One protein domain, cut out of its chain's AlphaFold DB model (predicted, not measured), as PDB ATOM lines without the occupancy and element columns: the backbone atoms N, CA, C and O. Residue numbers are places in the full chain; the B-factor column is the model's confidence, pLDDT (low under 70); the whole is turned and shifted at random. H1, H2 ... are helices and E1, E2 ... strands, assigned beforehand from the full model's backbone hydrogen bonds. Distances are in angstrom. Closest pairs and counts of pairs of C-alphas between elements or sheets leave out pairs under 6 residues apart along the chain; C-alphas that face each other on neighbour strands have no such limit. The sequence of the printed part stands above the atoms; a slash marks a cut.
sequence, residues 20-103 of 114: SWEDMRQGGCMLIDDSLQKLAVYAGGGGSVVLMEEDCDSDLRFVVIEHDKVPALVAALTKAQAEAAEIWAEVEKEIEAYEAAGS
ATOM      1  N   SER A  20     -47.313   4.926 -30.192       90.31
ATOM      2  CA  SER A  20     -46.193   5.525 -29.463       90.31
ATOM      3  C   SER A  20     -45.651   4.575 -28.386       90.31
ATOM      4  O   SER A  20     -46.364   3.697 -27.892       90.31
ATOM      5  N   TRP A  21     -44.396   4.776 -27.963       91.69
ATOM      6  CA  TRP A  21     -43.785   4.031 -26.850       91.69
ATOM      7  C   TRP A  21     -44.626   4.071 -25.568       91.69
ATOM      8  O   TRP A  21     -44.733   3.069 -24.863       91.69
ATOM      9  N   GLU A  22     -45.254   5.210 -25.276       91.69
ATOM     10  CA  GLU A  22     -46.110   5.365 -24.100       91.69
ATOM     11  C   GLU A  22     -47.420   4.577 -24.240       91.69
ATOM     12  O   GLU A  22     -47.812   3.882 -23.302       91.69
ATOM     13  N   ASP A  23     -48.048   4.595 -25.421       91.75
ATOM     14  CA  ASP A  23     -49.253   3.800 -25.690       91.75
ATOM     15  C   ASP A  23     -48.967   2.300 -25.542       91.75
ATOM     16  O   ASP A  23     -49.750   1.565 -24.941       91.75
ATOM     17  N   MET A  24     -47.817   1.838 -26.044       91.94
ATOM     18  CA  MET A  24     -47.410   0.436 -25.924       91.94
ATOM     19  C   MET A  24     -47.099   0.040 -24.483       91.94
ATOM     20  O   MET A  24     -47.434  -1.076 -24.076       91.94
ATOM     21  N   ARG A  25     -46.497   0.938 -23.694       91.62
ATOM     22  CA  ARG A  25     -46.250   0.711 -22.266       91.62
ATOM     23  C   ARG A  25     -47.564   0.563 -21.505       91.62
ATOM     24  O   ARG A  25     -47.743  -0.410 -20.776       91.62
ATOM     25  N   GLN A  26     -48.505   1.481 -21.717       91.56
ATOM     26  CA  GLN A  26     -49.825   1.442 -21.081       91.56
ATOM     27  C   GLN A  26     -50.671   0.254 -21.561       91.56
ATOM     28  O   GLN A  26     -51.433  -0.319 -20.783       91.56
ATOM     29  N   GLY A  27     -50.509  -0.144 -22.824       87.88
ATOM     30  CA  GLY A  27     -51.170  -1.298 -23.429       87.88
ATOM     31  C   GLY A  27     -50.567  -2.658 -23.060       87.88
ATOM     32  O   GLY A  27     -51.137  -3.679 -23.436       87.88
ATOM     33  N   GLY A  28     -49.438  -2.700 -22.339       89.00
ATOM     34  CA  GLY A  28     -48.751  -3.949 -21.983       89.00
ATOM     35  C   GLY A  28     -48.076  -4.655 -23.166       89.00
ATOM     36  O   GLY A  28     -47.821  -5.854 -23.107       89.00
ATOM     37  N   CYS A  29     -47.804  -3.922 -24.245       92.44
ATOM     38  CA  CYS A  29     -47.144  -4.414 -25.455       92.44
ATOM     39  C   CYS A  29     -45.611  -4.343 -25.368       92.44
ATOM     40  O   CYS A  29     -44.924  -4.922 -26.208       92.44
ATOM     41  N   MET A  30     -45.068  -3.631 -24.379       93.88
ATOM     42  CA  MET A  30     -43.627  -3.526 -24.137       93.88
ATOM     43  C   MET A  30     -43.079  -4.806 -23.501       93.88
ATOM     44  O   MET A  30     -43.548  -5.228 -22.445       93.88
ATOM     45  N   LEU A  31     -42.065  -5.398 -24.132       92.06
ATOM     46  CA  LEU A  31     -41.324  -6.551 -23.618       92.06
ATOM     47  C   LEU A  31     -40.038  -6.136 -22.898       92.06
ATOM     48  O   LEU A  31     -39.710  -6.705 -21.861       92.06
ATOM     49  N   ILE A  32     -39.315  -5.166 -23.459       93.12
ATOM     50  CA  ILE A  32     -38.078  -4.614 -22.898       93.12
ATOM     51  C   ILE A  32     -38.214  -3.099 -22.928       93.12
ATOM     52  O   ILE A  32     -38.560  -2.534 -23.964       93.12
ATOM     53  N   ASP A  33     -37.982  -2.460 -21.787       92.25
ATOM     54  CA  ASP A  33     -38.111  -1.016 -21.604       92.25
ATOM     55  C   ASP A  33     -36.999  -0.523 -20.675       92.25
ATOM     56  O   ASP A  33     -37.225  -0.224 -19.500       92.25
ATOM     57  N   ASP A  34     -35.770  -0.524 -21.187       88.69
ATOM     58  CA  ASP A  34     -34.602  -0.018 -20.472       88.69
ATOM     59  C   ASP A  34     -33.865   1.066 -21.276       88.69
ATOM     60  O   ASP A  34     -34.306   1.507 -22.339       88.69
ATOM     61  N   SER A  35     -32.774   1.590 -20.714       84.88
ATOM     62  CA  SER A  35     -32.023   2.700 -21.314       84.88
ATOM     63  C   SER A  35     -31.176   2.310 -22.528       84.88
ATOM     64  O   SER A  35     -30.644   3.199 -23.185       84.88
ATOM     65  N   LEU A  36     -30.965   1.017 -22.768       87.19
ATOM     66  CA  LEU A  36     -30.098   0.484 -23.819       87.19
ATOM     67  C   LEU A  36     -30.894  -0.171 -24.947       87.19
ATOM     68  O   LEU A  36     -30.404  -0.215 -26.073       87.19
ATOM     69  N   GLN A  37     -32.091  -0.677 -24.652       88.19
ATOM     70  CA  GLN A  37     -32.945  -1.348 -25.617       88.19
ATOM     71  C   GLN A  37     -34.421  -1.128 -25.286       88.19
ATOM     72  O   GLN A  37     -34.849  -1.227 -24.132       88.19
ATOM     73  N   LYS A  38     -35.226  -0.911 -26.330       93.81
ATOM     74  CA  LYS A  38     -36.684  -1.020 -26.241       93.81
ATOM     75  C   LYS A  38     -37.191  -2.038 -27.238       93.81
ATOM     76  O   LYS A  38     -36.827  -2.002 -28.408       93.81
ATOM     77  N   LEU A  39     -38.062  -2.928 -26.781       95.50
ATOM     78  CA  LEU A  39     -38.680  -3.953 -27.612       95.50
ATOM     79  C   LEU A  39     -40.167  -4.040 -27.289       95.50
ATOM     80  O   LEU A  39     -40.540  -4.220 -26.130       95.50
ATOM     81  N   ALA A  40     -41.009  -3.971 -28.315       95.56
ATOM     82  CA  ALA A  40     -42.457  -4.084 -28.198       95.56
ATOM     83  C   ALA A  40     -43.043  -5.073 -29.204       95.56
ATOM     84  O   ALA A  40     -42.485  -5.299 -30.278       95.56
ATOM     85  N   VAL A  41     -44.208  -5.626 -28.863       94.69
ATOM     86  CA  VAL A  41     -44.995  -6.511 -29.726       94.69
ATOM     87  C   VAL A  41     -46.446  -6.062 -29.743       94.69
ATOM     88  O   VAL A  41     -47.095  -5.993 -28.700       94.69
ATOM     89  N   TYR A  42     -46.976  -5.784 -30.931       93.00
ATOM     90  CA  TYR A  42     -48.348  -5.307 -31.098       93.00
ATOM     91  C   TYR A  42     -49.004  -5.861 -32.368       93.00
ATOM     92  O   TYR A  42     -48.351  -6.424 -33.249       93.00
ATOM     93  N   ALA A  43     -50.331  -5.737 -32.453       91.31
ATOM     94  CA  ALA A  43     -51.087  -6.146 -33.632       91.31
ATOM     95  C   ALA A  43     -50.891  -5.134 -34.770       91.31
ATOM     96  O   ALA A  43     -51.198  -3.953 -34.620       91.31
ATOM     97  N   GLY A  44     -50.403  -5.610 -35.912       87.06
ATOM     98  CA  GLY A  44     -50.305  -4.829 -37.137       87.06
ATOM     99  C   GLY A  44     -51.594  -4.864 -37.956       87.06
ATOM    100  O   GLY A  44     -52.492  -5.688 -37.750       87.06
ATOM    101  N   GLY A  45     -51.667  -3.977 -38.949       82.50
ATOM    102  CA  GLY A  45     -52.711  -4.028 -39.971       82.50
ATOM    103  C   GLY A  45     -52.726  -5.373 -40.711       82.50
ATOM    104  O   GLY A  45     -51.707  -6.061 -40.815       82.50
ATOM    105  N   GLY A  46     -53.899  -5.772 -41.210       82.00
ATOM    106  CA  GLY A  46     -54.037  -6.969 -42.049       82.00
ATOM    107  C   GLY A  46     -53.908  -8.313 -41.318       82.00
ATOM    108  O   GLY A  46     -53.739  -9.334 -41.974       82.00
ATOM    109  N   GLY A  47     -53.999  -8.339 -39.982       84.94
ATOM    110  CA  GLY A  47     -53.866  -9.578 -39.204       84.94
ATOM    111  C   GLY A  47     -52.414 -10.035 -39.060       84.94
ATOM    112  O   GLY A  47     -52.134 -11.231 -39.065       84.94
ATOM    113  N   SER A  48     -51.485  -9.085 -38.969       92.31
ATOM    114  CA  SER A  48     -50.078  -9.344 -38.676       92.31
ATOM    115  C   SER A  48     -49.759  -9.063 -37.204       92.31
ATOM    116  O   SER A  48     -50.499  -8.371 -36.504       92.31
ATOM    117  N   VAL A  49     -48.647  -9.608 -36.728       93.19
ATOM    118  CA  VAL A  49     -48.002  -9.248 -35.465       93.19
ATOM    119  C   VAL A  49     -46.702  -8.534 -35.807       93.19
ATOM    120  O   VAL A  49     -45.941  -9.009 -36.647       93.19
ATOM    121  N   VAL A  50     -46.458  -7.394 -35.172       94.12
ATOM    122  CA  VAL A  50     -45.265  -6.576 -35.392       94.12
ATOM    123  C   VAL A  50     -44.407  -6.617 -34.139       94.12
ATOM    124  O   VAL A  50     -44.902  -6.322 -33.052       94.12
ATOM    125  N   LEU A  51     -43.133  -6.977 -34.294       94.56
ATOM    126  CA  LEU A  51     -42.096  -6.705 -33.304       94.56
ATOM    127  C   LEU A  51     -41.405  -5.412 -33.725       94.56
ATOM    128  O   LEU A  51     -40.958  -5.303 -34.869       94.56
ATOM    129  N   MET A  52     -41.322  -4.457 -32.809       94.56
ATOM    130  CA  MET A  52     -40.599  -3.210 -33.013       94.56
ATOM    131  C   MET A  52     -39.497  -3.081 -31.971       94.56
ATOM    132  O   MET A  52     -39.759  -3.216 -30.776       94.56
ATOM    133  N   GLU A  53     -38.287  -2.811 -32.437       94.44
ATOM    134  CA  GLU A  53     -37.095  -2.591 -31.625       94.44
ATOM    135  C   GLU A  53     -36.563  -1.170 -31.855       94.44
ATOM    136  O   GLU A  53     -36.538  -0.708 -32.994       94.44
ATOM    137  N   GLU A  54     -36.127  -0.510 -30.785       92.81
ATOM    138  CA  GLU A  54     -35.279   0.689 -30.812       92.81
ATOM    139  C   GLU A  54     -33.960   0.339 -30.123       92.81
ATOM    140  O   GLU A  54     -33.960  -0.101 -28.965       92.81
ATOM    141  N   ASP A  55     -32.852   0.496 -30.844       88.75
ATOM    142  CA  ASP A  55     -31.517   0.318 -30.276       88.75
ATOM    143  C   ASP A  55     -31.015   1.596 -29.577       88.75
ATOM    144  O   ASP A  55     -31.695   2.624 -29.512       88.75
ATOM    145  N   CYS A  56     -29.816   1.533 -28.997       88.75
ATOM    146  CA  CYS A  56     -29.242   2.645 -28.242       88.75
ATOM    147  C   CYS A  56     -28.933   3.888 -29.094       88.75
ATOM    148  O   CYS A  56     -28.834   4.985 -28.541       88.75
ATOM    149  N   ASP A  57     -28.820   3.733 -30.415       89.69
ATOM    150  CA  ASP A  57     -28.624   4.829 -31.363       89.69
ATOM    151  C   ASP A  57     -29.964   5.436 -31.827       89.69
ATOM    152  O   ASP A  57     -29.983   6.393 -32.600       89.69
ATOM    153  N   SER A  58     -31.085   4.964 -31.262       86.56
ATOM    154  CA  SER A  58     -32.461   5.342 -31.614       86.56
ATOM    155  C   SER A  58     -32.892   4.893 -33.015       86.56
ATOM    156  O   SER A  58     -33.840   5.453 -33.572       86.56
ATOM    157  N   ASP A  59     -32.234   3.876 -33.584       89.62
ATOM    158  CA  ASP A  59     -32.646   3.296 -34.857       89.62
ATOM    159  C   ASP A  59     -33.806   2.313 -34.646       89.62
ATOM    160  O   ASP A  59     -33.729   1.377 -33.842       89.62
ATOM    161  N   LEU A  60     -34.888   2.510 -35.407       90.69
ATOM    162  CA  LEU A  60     -36.078   1.662 -35.354       90.69
ATOM    163  C   LEU A  60     -35.983   0.488 -36.328       90.69
ATOM    164  O   LEU A  60     -35.714   0.651 -37.522       90.69
ATOM    165  N   ARG A  61     -36.291  -0.712 -35.834       91.31
ATOM    166  CA  ARG A  61     -36.375  -1.939 -36.633       91.31
ATOM    167  C   ARG A  61     -37.726  -2.601 -36.447       91.31
ATOM    168  O   ARG A  61     -38.226  -2.727 -35.336       91.31
ATOM    169  N   PHE A  62     -38.286  -3.076 -37.555       91.69
ATOM    170  CA  PHE A  62     -39.603  -3.700 -37.589       91.69
ATOM    171  C   PHE A  62     -39.509  -5.106 -38.169       91.69
ATOM    172  O   PHE A  62     -38.972  -5.309 -39.259       91.69
ATOM    173  N   VAL A  63     -40.095  -6.070 -37.468       92.88
ATOM    174  CA  VAL A  63     -40.303  -7.431 -37.963       92.88
ATOM    175  C   VAL A  63     -41.799  -7.694 -38.003       92.88
ATOM    176  O   VAL A  63     -42.461  -7.729 -36.969       92.88
ATOM    177  N   VAL A  64     -42.335  -7.881 -39.207       92.75
ATOM    178  CA  VAL A  64     -43.760  -8.154 -39.433       92.75
ATOM    179  C   VAL A  64     -43.949  -9.643 -39.689       92.75
ATOM    180  O   VAL A  64     -43.303 -10.219 -40.563       92.75
ATOM    181  N   ILE A  65     -44.842 -10.271 -38.930       93.56
ATOM    182  CA  ILE A  65     -45.137 -11.703 -39.006       93.56
ATOM    183  C   ILE A  65     -46.628 -11.885 -39.259       93.56
ATOM    184  O   ILE A  65     -47.466 -11.348 -38.537       93.56
ATOM    185  N   GLU A  66     -46.981 -12.670 -40.268       94.38
ATOM    186  CA  GLU A  66     -48.375 -13.040 -40.520       94.38
ATOM    187  C   GLU A  66     -48.922 -13.918 -39.381       94.38
ATOM    188  O   GLU A  66     -48.204 -14.770 -38.850       94.38
ATOM    189  N   HIS A  67     -50.196 -13.740 -38.998       92.75
ATOM    190  CA  HIS A  67     -50.778 -14.463 -37.854       92.75
ATOM    191  C   HIS A  67     -50.628 -15.991 -37.933       92.75
ATOM    192  O   HIS A  67     -50.463 -16.643 -36.903       92.75
ATOM    193  N   ASP A  68     -50.672 -16.577 -39.131       95.50
ATOM    194  CA  ASP A  68     -50.570 -18.022 -39.340       95.50
ATOM    195  C   ASP A  68     -49.146 -18.553 -39.092       95.50
ATOM    196  O   ASP A  68     -48.962 -19.746 -38.846       95.50
ATOM    197  N   LYS A  69     -48.133 -17.674 -39.109       95.56
ATOM    198  CA  LYS A  69     -46.733 -17.999 -38.795       95.56
ATOM    199  C   LYS A  69     -46.384 -17.805 -37.325       95.56
ATOM    200  O   LYS A  69     -45.400 -18.386 -36.864       95.56
ATOM    201  N   VAL A  70     -47.186 -17.050 -36.572       94.31
ATOM    202  CA  VAL A  70     -46.941 -16.779 -35.143       94.31
ATOM    203  C   VAL A  70     -46.765 -18.067 -34.323       94.31
ATOM    204  O   VAL A  70     -45.794 -18.137 -33.568       94.31
ATOM    205  N   PRO A  71     -47.583 -19.131 -34.480       96.75
ATOM    206  CA  PRO A  71     -47.373 -20.370 -33.726       96.75
ATOM    207  C   PRO A  71     -46.009 -21.025 -33.987       96.75
ATOM    208  O   PRO A  71     -45.385 -21.543 -33.060       96.75
ATOM    209  N   ALA A  72     -45.520 -20.980 -35.230       96.44
ATOM    210  CA  ALA A  72     -44.211 -21.524 -35.583       96.44
ATOM    211  C   ALA A  72     -43.070 -20.694 -34.976       96.44
ATOM    212  O   ALA A  72     -42.100 -21.267 -34.477       96.44
ATOM    213  N   LEU A  73     -43.209 -19.364 -34.954       94.38
ATOM    214  CA  LEU A  73     -42.265 -18.481 -34.270       94.38
ATOM    215  C   LEU A  73     -42.208 -18.779 -32.766       94.38
ATOM    216  O   LEU A  73     -41.121 -18.939 -32.222       94.38
ATOM    217  N   VAL A  74     -43.358 -18.914 -32.099       95.69
ATOM    218  CA  VAL A  74     -43.421 -19.237 -30.661       95.69
ATOM    219  C   VAL A  74     -42.752 -20.580 -30.361       95.69
ATOM    220  O   VAL A  74     -42.006 -20.696 -29.386       95.69
ATOM    221  N   ALA A  75     -42.960 -21.589 -31.212       96.75
ATOM    222  CA  ALA A  75     -42.294 -22.881 -31.073       96.75
ATOM    223  C   ALA A  75     -40.766 -22.759 -31.226       96.75
ATOM    224  O   ALA A  75     -40.019 -23.338 -30.435       96.75
ATOM    225  N   ALA A  76     -40.297 -21.977 -32.204       97.00
ATOM    226  CA  ALA A  76     -38.874 -21.725 -32.409       97.00
ATOM    227  C   ALA A  76     -38.243 -20.965 -31.229       97.00
ATOM    228  O   ALA A  76     -37.172 -21.351 -30.769       97.00
ATOM    229  N   LEU A  77     -38.929 -19.947 -30.696       95.25
ATOM    230  CA  LEU A  77     -38.482 -19.190 -29.523       95.25
ATOM    231  C   LEU A  77     -38.395 -20.074 -28.278       95.25
ATOM    232  O   LEU A  77     -37.383 -20.056 -27.590       95.25
ATOM    233  N   THR A  78     -39.412 -20.901 -28.027       96.25
ATOM    234  CA  THR A  78     -39.410 -21.848 -26.898       96.25
ATOM    235  C   THR A  78     -38.233 -22.817 -26.985       96.25
ATOM    236  O   THR A  78     -37.565 -23.088 -25.989       96.25
ATOM    237  N   LYS A  79     -37.948 -23.330 -28.188       96.31
ATOM    238  CA  LYS A  79     -36.797 -24.203 -28.414       96.31
ATOM    239  C   LYS A  79     -35.479 -23.466 -28.150       96.31
ATOM    240  O   LYS A  79     -34.652 -23.971 -27.399       96.31
ATOM    241  N   ALA A  80     -35.305 -22.278 -28.729       96.75
ATOM    242  CA  ALA A  80     -34.097 -21.475 -28.550       96.75
ATOM    243  C   ALA A  80     -33.872 -21.086 -27.080       96.75
ATOM    244  O   ALA A  80     -32.738 -21.076 -26.613       96.75
ATOM    245  N   GLN A  81     -34.943 -20.820 -26.326       95.25
ATOM    246  CA  GLN A  81     -34.871 -20.552 -24.891       95.25
ATOM    247  C   GLN A  81     -34.310 -21.750 -24.111       95.25
ATOM    248  O   GLN A  81     -33.481 -21.560 -23.223       95.25
ATOM    249  N   ALA A  82     -34.746 -22.972 -24.432       95.19
ATOM    250  CA  ALA A  82     -34.221 -24.177 -23.792       95.19
ATOM    251  C   ALA A  82     -32.727 -24.370 -24.102       95.19
ATOM    252  O   ALA A  82     -31.938 -24.587 -23.186       95.19
ATOM    253  N   GLU A  83     -32.329 -24.203 -25.366       96.12
ATOM    254  CA  GLU A  83     -30.922 -24.287 -25.785       96.12
ATOM    255  C   GLU A  83     -30.057 -23.216 -25.093       96.12
ATOM    256  O   GLU A  83     -28.963 -23.507 -24.615       96.12
ATOM    257  N   ALA A  84     -30.557 -21.983 -24.969       94.56
ATOM    258  CA  ALA A  84     -29.860 -20.911 -24.263       94.56
ATOM    259  C   ALA A  84     -29.672 -21.218 -22.768       94.56
ATOM    260  O   ALA A  84     -28.610 -20.934 -22.213       94.56
ATOM    261  N   ALA A  85     -30.672 -21.822 -22.120       93.81
ATOM    262  CA  ALA A  85     -30.573 -22.232 -20.722       93.81
ATOM    263  C   ALA A  85     -29.519 -23.333 -20.514       93.81
ATOM    264  O   ALA A  85     -28.772 -23.286 -19.538       93.81
ATOM    265  N   GLU A  86     -29.416 -24.291 -21.441       94.19
ATOM    266  CA  GLU A  86     -28.373 -25.327 -21.410       94.19
ATOM    267  C   GLU A  86     -26.972 -24.723 -21.554       94.19
ATOM    268  O   GLU A  86     -26.071 -25.064 -20.789       94.19
ATOM    269  N   ILE A  87     -26.795 -23.780 -22.487       93.31
ATOM    270  CA  ILE A  87     -25.522 -23.073 -22.675       93.31
ATOM    271  C   ILE A  87     -25.142 -22.298 -21.410       93.31
ATOM    272  O   ILE A  87     -23.999 -22.372 -20.963       93.31
ATOM    273  N   TRP A  88     -26.091 -21.570 -20.813       92.00
ATOM    274  CA  TRP A  88     -25.833 -20.797 -19.599       92.00
ATOM    275  C   TRP A  88     -25.407 -21.684 -18.423       92.00
ATOM    276  O   TRP A  88     -24.475 -21.334 -17.706       92.00
ATOM    277  N   ALA A  89     -26.025 -22.857 -18.266       91.31
ATOM    278  CA  ALA A  89     -25.658 -23.802 -17.214       91.31
ATOM    279  C   ALA A  89     -24.217 -24.329 -17.355       91.31
ATOM    280  O   ALA A  89     -23.553 -24.581 -16.351       91.31
ATOM    281  N   GLU A  90     -23.710 -24.501 -18.579       90.94
ATOM    282  CA  GLU A  90     -22.302 -24.867 -18.795       90.94
ATOM    283  C   GLU A  90     -21.355 -23.713 -18.445       90.94
ATOM    284  O   GLU A  90     -20.343 -23.931 -17.780       90.94
ATOM    285  N   VAL A  91     -21.713 -22.476 -18.804       89.69
ATOM    286  CA  VAL A  91     -20.944 -21.279 -18.423       89.69
ATOM    287  C   VAL A  91     -20.897 -21.113 -16.902       89.69
ATOM    288  O   VAL A  91     -19.840 -20.822 -16.347       89.69
ATOM    289  N   GLU A  92     -22.015 -21.334 -16.211       91.00
ATOM    290  CA  GLU A  92     -22.093 -21.239 -14.750       91.00
ATOM    291  C   GLU A  92     -21.147 -22.240 -14.066       91.00
ATOM    292  O   GLU A  92     -20.393 -21.857 -13.174       91.00
ATOM    293  N   LYS A  93     -21.073 -23.484 -14.557       87.38
ATOM    294  CA  LYS A  93     -20.100 -24.478 -14.063       87.38
ATOM    295  C   LYS A  93     -18.653 -24.032 -14.253       87.38
ATOM    296  O   LYS A  93     -17.818 -24.286 -13.385       87.38
ATOM    297  N   GLU A  94     -18.331 -23.406 -15.387       86.69
ATOM    298  CA  GLU A  94     -16.986 -22.873 -15.619       86.69
ATOM    299  C   GLU A  94     -16.667 -21.747 -14.630       86.69
ATOM    300  O   GLU A  94     -15.592 -21.755 -14.030       86.69
ATOM    301  N   ILE A  95     -17.606 -20.820 -14.407       85.12
ATOM    302  CA  ILE A  95     -17.460 -19.731 -13.430       85.12
ATOM    303  C   ILE A  95     -17.211 -20.303 -12.029       85.12
ATOM    304  O   ILE A  95     -16.221 -19.936 -11.395       85.12
ATOM    305  N   GLU A  96     -18.036 -21.249 -11.575       85.31
ATOM    306  CA  GLU A  96     -17.871 -21.902 -10.270       85.31
ATOM    307  C   GLU A  96     -16.505 -22.598 -10.140       85.31
ATOM    308  O   GLU A  96     -15.847 -22.514  -9.098       85.31
ATOM    309  N   ALA A  97     -16.029 -23.254 -11.204       84.38
ATOM    310  CA  ALA A  97     -14.715 -23.890 -11.221       84.38
ATOM    311  C   ALA A  97     -13.570 -22.866 -11.103       84.38
ATOM    312  O   ALA A  97     -12.599 -23.111 -10.377       84.38
ATOM    313  N   TYR A  98     -13.679 -21.713 -11.771       77.88
ATOM    314  CA  TYR A  98     -12.709 -20.621 -11.648       77.88
ATOM    315  C   TYR A  98     -12.721 -19.985 -10.255       77.88
ATOM    316  O   TYR A  98     -11.651 -19.735  -9.696       77.88
ATOM    317  N   GLU A  99     -13.895 -19.765  -9.661       81.19
ATOM    318  CA  GLU A  99     -14.015 -19.228  -8.301       81.19
ATOM    319  C   GLU A  99     -13.421 -20.188  -7.258       81.19
ATOM    320  O   GLU A  99     -12.644 -19.770  -6.389       81.19
ATOM    321  N   ALA A 100     -13.687 -21.491  -7.387       74.88
ATOM    322  CA  ALA A 100     -13.106 -22.518  -6.523       74.88
ATOM    323  C   ALA A 100     -11.574 -22.605  -6.664       74.88
ATOM    324  O   ALA A 100     -10.863 -22.743  -5.664       74.88
ATOM    325  N   ALA A 101     -11.044 -22.476  -7.884       69.94
ATOM    326  CA  ALA A 101      -9.604 -22.456  -8.137       69.94
ATOM    327  C   ALA A 101      -8.926 -21.174  -7.607       69.94
ATOM    328  O   ALA A 101      -7.829 -21.241  -7.048       69.94
ATOM    329  N   GLY A 102      -9.586 -20.015  -7.719       58.44
ATOM    330  CA  GLY A 102      -9.108 -18.729  -7.197       58.44
ATOM    331  C   GLY A 102      -9.081 -18.654  -5.667       58.44
ATOM    332  O   GLY A 102      -8.187 -18.031  -5.092       58.44
ATOM    333  N   SER A 103      -9.989 -19.363  -4.986       55.44
ATOM    334  CA  SER A 103     -10.011 -19.477  -3.520       55.44
ATOM    335  C   SER A 103      -8.922 -20.405  -2.948       55.44
ATOM    336  O   SER A 103      -8.695 -20.403  -1.736       55.44
TER     337      SER A 103
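This is residues 20 to 103 of the 114 residues of an uncharacterized protein of Variovorax sp. B4 (UniProt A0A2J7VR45). Look for a small head with one long arm: the head is a twisted sheet of four strands with the short helix H1 over one face at the E1 and E2 side, and the arm is the helix H2, whose residues 74 to 102 stick out free of the head. The arm makes most of the length, and the C-alphas span 58 by 30 by 22 A. The printed part has 84 residues, with two named helices and four named strands in the order H1 E1 E2 E3 E4 H2, and its class is mixed, helices and strands. The sheet's order is E1 - E2 - E3 - E4, antiparallel throughout, and the whole is only just extended, close to loose, with a radius of gyration of the C-alphas of 17.9 A.

Begin with the sheet and find C-alpha 30 at (-43.627, -3.526, -24.137), where E1, residues 30 to 33, starts its 6.6 A. E2 is residues 38 to 44, 17.9 A long; E3 is residues 48 to 54, 19.5 A; E4 is residues 60 to 66, 19.9 A. Before the sheet comes H1, residues 21 to 26, 8.7 A long. After it, find C-alpha 70 at (-46.941, -16.779, -35.143); from there H2, residues 70 to 102, runs 47.1 A to C-alpha 102 at (-9.108, -18.729, -7.197).

The strands form a meander, each the antiparallel neighbour of the one before, and each pair in turn is a hairpin. Between E1 and E2, at 159 degrees, look at N 31 and O 39, 2.8 A apart, within hydrogen-bond range. Between E2 and E3, at 160 degrees, N 40 and O 52 are 2.9 A apart, and between E3 and E4, at 163 degrees, N 51 and O 63 are also 2.9 A apart, both within that range. E1 and E4 are the edge strands. H1 is on the sheet at a height over the sheet of 8.8 A; it lies over E2, and only just not over E1, on which 2 of its 6 C-alphas fall. On the local plane it stands at 76 degrees to E2, across the strands; its closest C-alphas to E1 are Met 24 and Met 30, 5.8 A. H2 is not on the sheet and is apart from H1, E1 and E2; its closest C-alphas with E3 are Val 70 and Val 49, 7.6 A. In H1 and H2 every O i to N i+4 pair is within hydrogen-bond range.

The two C-alphas farthest apart are those of Gly 46 and Ser 103, 59.8 A. Residues 74 to 103 stand free; without them the body of 54 residues spans 33 by 22 by 17 A. The printed part has no cut, and the links between its elements are tight. Its mean pLDDT is 90.2; look for values under 70 at residues 101 to 103.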